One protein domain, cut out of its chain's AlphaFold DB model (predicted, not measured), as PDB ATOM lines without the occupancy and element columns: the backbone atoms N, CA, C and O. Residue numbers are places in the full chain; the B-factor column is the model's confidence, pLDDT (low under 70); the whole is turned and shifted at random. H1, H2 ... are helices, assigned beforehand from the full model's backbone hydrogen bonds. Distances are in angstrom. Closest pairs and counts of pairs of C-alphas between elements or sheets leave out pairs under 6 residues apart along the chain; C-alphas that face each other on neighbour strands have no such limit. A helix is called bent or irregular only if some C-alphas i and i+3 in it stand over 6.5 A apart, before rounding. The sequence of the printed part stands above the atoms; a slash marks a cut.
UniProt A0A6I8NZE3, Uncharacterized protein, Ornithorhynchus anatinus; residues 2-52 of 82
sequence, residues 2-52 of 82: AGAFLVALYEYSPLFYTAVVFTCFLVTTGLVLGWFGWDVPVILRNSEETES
ATOM      1  N   ALA A   2      37.012 133.413   3.084       69.50
ATOM      2  CA  ALA A   2      36.920 132.342   4.097       69.50
ATOM      3  C   ALA A   2      35.778 132.505   5.133       69.50
ATOM      4  O   ALA A   2      35.120 131.531   5.476       69.50
ATOM      5  N   GLY A   3      35.489 133.733   5.587       69.00
ATOM      6  CA  GLY A   3      34.450 133.978   6.601       69.00
ATOM      7  C   GLY A   3      33.027 133.603   6.166       69.00
ATOM      8  O   GLY A   3      32.255 133.114   6.980       69.00
ATOM      9  N   ALA A   4      32.694 133.749   4.878       67.88
ATOM     10  CA  ALA A   4      31.369 133.397   4.359       67.88
ATOM     11  C   ALA A   4      31.129 131.875   4.345       67.88
ATOM     12  O   ALA A   4      30.021 131.421   4.608       67.88
ATOM     13  N   PHE A   5      32.180 131.084   4.103       61.88
ATOM     14  CA  PHE A   5      32.111 129.621   4.168       61.88
ATOM     15  C   PHE A   5      31.933 129.107   5.597       61.88
ATOM     16  O   PHE A   5      31.195 128.151   5.807       61.88
ATOM     17  N   LEU A   6      32.567 129.753   6.582       66.12
ATOM     18  CA  LEU A   6      32.378 129.409   7.994       66.12
ATOM     19  C   LEU A   6      30.933 129.672   8.436       66.12
ATOM     20  O   LEU A   6      30.354 128.833   9.114       66.12
ATOM     21  N   VAL A   7      30.344 130.793   8.009       67.19
ATOM     22  CA  VAL A   7      28.941 131.132   8.302       67.19
ATOM     23  C   VAL A   7      27.984 130.124   7.658       67.19
ATOM     24  O   VAL A   7      27.129 129.578   8.348       67.19
ATOM     25  N   ALA A   8      28.188 129.785   6.381       64.88
ATOM     26  CA  ALA A   8      27.348 128.807   5.687       64.88
ATOM     27  C   ALA A   8      27.443 127.388   6.291       64.88
ATOM     28  O   ALA A   8      26.440 126.685   6.399       64.88
ATOM     29  N   LEU A   9      28.639 126.956   6.716       65.94
ATOM     30  CA  LEU A   9      28.835 125.658   7.379       65.94
ATOM     31  C   LEU A   9      28.257 125.627   8.798       65.94
ATOM     32  O   LEU A   9      27.805 124.575   9.254       65.94
ATOM     33  N   TYR A  10      28.252 126.773   9.479       66.19
ATOM     34  CA  TYR A  10      27.667 126.931  10.803       66.19
ATOM     35  C   TYR A  10      26.138 126.860  10.775       66.19
ATOM     36  O   TYR A  10      25.551 126.199  11.626       66.19
ATOM     37  N   GLU A  11      25.496 127.479   9.783       69.06
ATOM     38  CA  GLU A  11      24.038 127.401   9.611       69.06
ATOM     39  C   GLU A  11      23.555 125.994   9.239       69.06
ATOM     40  O   GLU A  11      22.439 125.619   9.589       69.06
ATOM     41  N   TYR A  12      24.382 125.201   8.550       66.25
ATOM     42  CA  TYR A  12      23.940 123.938   7.957       66.25
ATOM     43  C   TYR A  12      24.347 122.676   8.739       66.25
ATOM     44  O   TYR A  12      23.768 121.615   8.509       66.25
ATOM     45  N   SER A  13      25.332 122.737   9.649       72.00
ATOM     46  CA  SER A  13      25.864 121.524  10.290       72.00
ATOM     47  C   SER A  13      26.103 121.658  11.805       72.00
ATOM     48  O   SER A  13      27.045 122.335  12.229       72.00
ATOM     49  N   PRO A  14      25.334 120.943  12.656       76.25
ATOM     50  CA  PRO A  14      25.496 120.985  14.116       76.25
ATOM     51  C   PRO A  14      26.860 120.458  14.600       76.25
ATOM     52  O   PRO A  14      27.343 120.834  15.673       76.25
ATOM     53  N   LEU A  15      27.530 119.628  13.795       78.69
ATOM     54  CA  LEU A  15      28.890 119.154  14.072       78.69
ATOM     55  C   LEU A  15      29.926 120.274  13.944       78.69
ATOM     56  O   LEU A  15      30.880 120.320  14.719       78.69
ATOM     57  N   PHE A  16      29.722 121.199  13.003       80.44
ATOM     58  CA  PHE A  16      30.611 122.338  12.811       80.44
ATOM     59  C   PHE A  16      30.531 123.301  14.001       80.44
ATOM     60  O   PHE A  16      31.562 123.694  14.542       80.44
ATOM     61  N   TYR A  17      29.316 123.583  14.486       80.81
ATOM     62  CA  TYR A  17      29.115 124.347  15.719       80.81
ATOM     63  C   TYR A  17      29.837 123.708  16.912       80.81
ATOM     64  O   TYR A  17      30.605 124.369  17.611       80.81
ATOM     65  N   THR A  18      29.653 122.398  17.093       84.50
ATOM     66  CA  THR A  18      30.278 121.646  18.188       84.50
ATOM     67  C   THR A  18      31.807 121.704  18.107       84.50
ATOM     68  O   THR A  18      32.466 121.932  19.119       84.50
ATOM     69  N   ALA A  19      32.382 121.572  16.908       87.06
ATOM     70  CA  ALA A  19      33.825 121.656  16.701       87.06
ATOM     71  C   ALA A  19      34.385 123.058  17.002       87.06
ATOM     72  O   ALA A  19      35.437 123.179  17.632       87.06
ATOM     73  N   VAL A  20      33.684 124.124  16.603       87.12
ATOM     74  CA  VAL A  20      34.101 125.510  16.881       87.12
ATOM     75  C   VAL A  20      34.051 125.810  18.381       87.12
ATOM     76  O   VAL A  20      35.005 126.354  18.937       87.12
ATOM     77  N   VAL A  21      32.981 125.404  19.067       87.88
ATOM     78  CA  VAL A  21      32.867 125.584  20.523       87.88
ATOM     79  C   VAL A  21      33.942 124.780  21.254       87.88
ATOM     80  O   VAL A  21      34.613 125.309  22.139       87.88
ATOM     81  N   PHE A  22      34.162 123.527  20.853       88.75
ATOM     82  CA  PHE A  22      35.185 122.671  21.448       88.75
ATOM     83  C   PHE A  22      36.599 123.228  21.242       88.75
ATOM     84  O   PHE A  22      37.389 123.279  22.180       88.75
ATOM     85  N   THR A  23      36.916 123.708  20.039       92.94
ATOM     86  CA  THR A  23      38.222 124.328  19.758       92.94
ATOM     87  C   THR A  23      38.412 125.621  20.545       92.94
ATOM     88  O   THR A  23      39.469 125.810  21.144       92.94
ATOM     89  N   CYS A  24      37.387 126.471  20.640       92.12
ATOM     90  CA  CYS A  24      37.418 127.664  21.487       92.12
ATOM     91  C   CYS A  24      37.655 127.307  22.967       92.12
ATOM     92  O   CYS A  24      38.491 127.928  23.632       92.12
ATOM     93  N   PHE A  25      36.991 126.259  23.466       94.50
ATOM     94  CA  PHE A  25      37.173 125.766  24.830       94.50
ATOM     95  C   PHE A  25      38.596 125.256  25.079       94.50
ATOM     96  O   PHE A  25      39.205 125.622  26.085       94.50
ATOM     97  N   LEU A  26      39.162 124.467  24.159       95.50
ATOM     98  CA  LEU A  26      40.536 123.969  24.269       95.50
ATOM     99  C   LEU A  26      41.566 125.100  24.260       95.50
ATOM    100  O   LEU A  26      42.477 125.092  25.083       95.50
ATOM    101  N   VAL A  27      41.411 126.083  23.368       94.94
ATOM    102  CA  VAL A  27      42.314 127.242  23.296       94.94
ATOM    103  C   VAL A  27      42.253 128.046  24.591       94.94
ATOM    104  O   VAL A  27      43.293 128.376  25.158       94.94
ATOM    105  N   THR A  28      41.048 128.308  25.101       91.56
ATOM    106  CA  THR A  28      40.857 129.062  26.349       91.56
ATOM    107  C   THR A  28      41.433 128.303  27.541       91.56
ATOM    108  O   THR A  28      42.178 128.868  28.338       91.56
ATOM    109  N   THR A  29      41.148 127.005  27.639       92.81
ATOM    110  CA  THR A  29      41.654 126.149  28.718       92.81
ATOM    111  C   THR A  29      43.175 126.043  28.665       92.81
ATOM    112  O   THR A  29      43.827 126.168  29.695       92.81
ATOM    113  N   GLY A  30      43.758 125.873  27.477       90.94
ATOM    114  CA  GLY A  30      45.205 125.844  27.282       90.94
ATOM    115  C   GLY A  30      45.878 127.171  27.630       90.94
ATOM    116  O   GLY A  30      46.925 127.163  28.269       90.94
ATOM    117  N   LEU A  31      45.264 128.306  27.284       90.62
ATOM    118  CA  LEU A  31      45.762 129.630  27.662       90.62
ATOM    119  C   LEU A  31      45.753 129.810  29.185       90.62
ATOM    120  O   LEU A  31      46.757 130.223  29.756       90.62
ATOM    121  N   VAL A  32      44.646 129.458  29.841       88.25
ATOM    122  CA  VAL A  32      44.498 129.551  31.300       88.25
ATOM    123  C   VAL A  32      45.476 128.609  32.007       88.25
ATOM    124  O   VAL A  32      46.209 129.044  32.891       88.25
ATOM    125  N   LEU A  33      45.548 127.339  31.599       84.88
ATOM    126  CA  LEU A  33      46.478 126.362  32.172       84.88
ATOM    127  C   LEU A  33      47.939 126.700  31.883       84.88
ATOM    128  O   LEU A  33      48.780 126.448  32.733       84.88
ATOM    129  N   GLY A  34      48.259 127.270  30.721       84.50
ATOM    130  CA  GLY A  34      49.604 127.747  30.405       84.50
ATOM    131  C   GLY A  34      49.998 128.946  31.264       84.50
ATOM    132  O   GLY A  34      51.131 129.020  31.728       84.50
ATOM    133  N   TRP A  35      49.046 129.840  31.544       80.25
ATOM    134  CA  TRP A  35      49.251 130.970  32.446       80.25
ATOM    135  C   TRP A  35      49.478 130.503  33.888       80.25
ATOM    136  O   TRP A  35      50.494 130.839  34.489       80.25
ATOM    137  N   PHE A  36      48.594 129.655  34.428       71.56
ATOM    138  CA  PHE A  36      48.755 129.079  35.770       71.56
ATOM    139  C   PHE A  36      49.982 128.171  35.865       71.56
ATOM    140  O   PHE A  36      50.711 128.209  36.847       71.56
ATOM    141  N   GLY A  37      50.233 127.370  34.839       69.75
ATOM    142  CA  GLY A  37      51.372 126.470  34.747       69.75
ATOM    143  C   GLY A  37      52.700 127.183  34.529       69.75
ATOM    144  O   GLY A  37      53.714 126.511  34.596       69.75
ATOM    145  N   TRP A  38      52.723 128.497  34.291       61.31
ATOM    146  CA  TRP A  38      53.929 129.328  34.325       61.31
ATOM    147  C   TRP A  38      54.048 130.084  35.656       61.31
ATOM    148  O   TRP A  38      55.124 130.109  36.244       61.31
ATOM    149  N   ASP A  39      52.946 130.623  36.188       60.50
ATOM    150  CA  ASP A  39      52.920 131.321  37.486       60.50
ATOM    151  C   ASP A  39      53.224 130.372  38.668       60.50
ATOM    152  O   ASP A  39      54.029 130.676  39.546       60.50
ATOM    153  N   VAL A  40      52.661 129.160  38.661       59.75
ATOM    154  CA  VAL A  40      52.849 128.145  39.715       59.75
ATOM    155  C   VAL A  40      54.289 127.617  39.809       59.75
ATOM    156  O   VAL A  40      54.822 127.600  40.921       59.75
ATOM    157  N   PRO A  41      54.974 127.189  38.726       56.69
ATOM    158  CA  PRO A  41      56.371 126.790  38.834       56.69
ATOM    159  C   PRO A  41      57.292 127.981  39.058       56.69
ATOM    160  O   PRO A  41      58.351 127.765  39.625       56.69
ATOM    161  N   VAL A  42      56.930 129.214  38.682       56.03
ATOM    162  CA  VAL A  42      57.705 130.390  39.102       56.03
ATOM    163  C   VAL A  42      57.599 130.568  40.609       56.03
ATOM    164  O   VAL A  42      58.619 130.822  41.227       56.03
ATOM    165  N   ILE A  43      56.442 130.350  41.237       56.94
ATOM    166  CA  ILE A  43      56.335 130.442  42.699       56.94
ATOM    167  C   ILE A  43      57.101 129.309  43.380       56.94
ATOM    168  O   ILE A  43      57.834 129.602  44.309       56.94
ATOM    169  N   LEU A  44      56.998 128.056  42.917       57.66
ATOM    170  CA  LEU A  44      57.688 126.900  43.521       57.66
ATOM    171  C   LEU A  44      59.207 126.895  43.272       57.66
ATOM    172  O   LEU A  44      59.975 126.601  44.186       57.66
ATOM    173  N   ARG A  45      59.637 127.251  42.055       54.12
ATOM    174  CA  ARG A  45      61.052 127.342  41.669       54.12
ATOM    175  C   ARG A  45      61.712 128.600  42.224       54.12
ATOM    176  O   ARG A  45      62.864 128.543  42.620       54.12
ATOM    177  N   ASN A  46      60.983 129.713  42.319       50.41
ATOM    178  CA  ASN A  46      61.461 130.860  43.080       50.41
ATOM    179  C   ASN A  46      61.478 130.508  44.568       50.41
ATOM    180  O   ASN A  46      62.443 130.837  45.229       50.41
ATOM    181  N   SER A  47      60.500 129.766  45.094       50.88
ATOM    182  CA  SER A  47      60.498 129.308  46.487       50.88
ATOM    183  C   SER A  47      61.743 128.501  46.851       50.88
ATOM    184  O   SER A  47      62.282 128.712  47.921       50.88
ATOM    185  N   GLU A  48      62.299 127.630  46.008       52.19
ATOM    186  CA  GLU A  48      63.559 126.954  46.378       52.19
ATOM    187  C   GLU A  48      64.758 127.927  46.491       52.19
ATOM    188  O   GLU A  48      65.594 127.764  47.385       52.19
ATOM    189  N   GLU A  49      64.821 128.989  45.679       49.12
ATOM    190  CA  GLU A  49      65.882 130.013  45.733       49.12
ATOM    191  C   GLU A  49      65.605 131.153  46.747       49.12
ATOM    192  O   GLU A  49      66.534 131.625  47.411       49.12
ATOM    193  N   THR A  50      64.345 131.531  46.991       48.03
ATOM    194  CA  THR A  50      63.931 132.503  48.021       48.03
ATOM    195  C   THR A  50      63.675 131.875  49.384       48.03
ATOM    196  O   THR A  50      63.906 132.556  50.376       48.03
ATOM    197  N   GLU A  51      63.308 130.599  49.508       46.28
ATOM    198  CA  GLU A  51      63.277 129.874  50.790       46.28
ATOM    199  C   GLU A  51      64.674 129.429  51.224       46.28
ATOM    200  O   GLU A  51      64.892 129.278  52.422       46.28
ATOM    201  N   SER A  52      65.642 129.277  50.311       46.00
ATOM    202  CA  SER A  52      67.055 129.090  50.681       46.00
ATOM    203  C   SER A  52      67.651 130.376  51.275       46.00
ATOM    204  O   SER A  52      68.296 130.338  52.325       46.00
TER     205      SER A  52
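Overview. This is residues 2 to 52 of the 82 residues of an uncharacterized protein of Ornithorhynchus anatinus (UniProt A0A6I8NZE3). One long helix, H2, makes nearly the whole length of a thin rod, and a short helix, H1, turns off at its first end, so that the two meet in a corner like an L. From residue 21 to residue 52 the long helix stands free and sticks out as an arm with nothing packed on it. The printed part has 51 residues with two named helices, H1 then H2 along the chain, and no named strand; the class is all helix. The whole is extended, with a radius of gyration of the C-alphas of 19.5 A, and the C-alphas span 61 by 19 by 7 A.

Along the chain. Find C-alpha 14 at (25.496, 120.985, 14.116); from there H2, residues 14 to 52, runs 55.9 A to C-alpha 52 at (67.055, 129.090, 50.681). Then go back to C-alpha 2 at (36.920, 132.342, 4.097), where H1, residues 2 to 12, begins; it measures 15.9 A from first to last C-alpha. Neither helix is bent.

Arrangement. Look first at residues 16 to 17, the part of H2 that alone touches H1. The two helices only just touch, and only at the corner by their link, with 3 pairs of C-alphas within 8 A. The closest C-alphas are those of Tyr 10 and Tyr 17, 5.7 A apart. The lines of H1 and H2 stand at a steep tilt of 65 degrees, and they run opposite ways. Every O i to N i+4 pair of H1 is within hydrogen-bond range; in H2 it is 33 of 35.

Size, cuts and confidence. The two C-alphas farthest apart are those of Tyr 12 and Ser 52, at 60.9 A. The printed part has no cut, and Ser 13 alone makes the tight link from H1 to H2. In the B-factor column you will find a mean pLDDT of 72.1 for the printed part of this model, with residues 2 to 12 and 37 to 52 under 70.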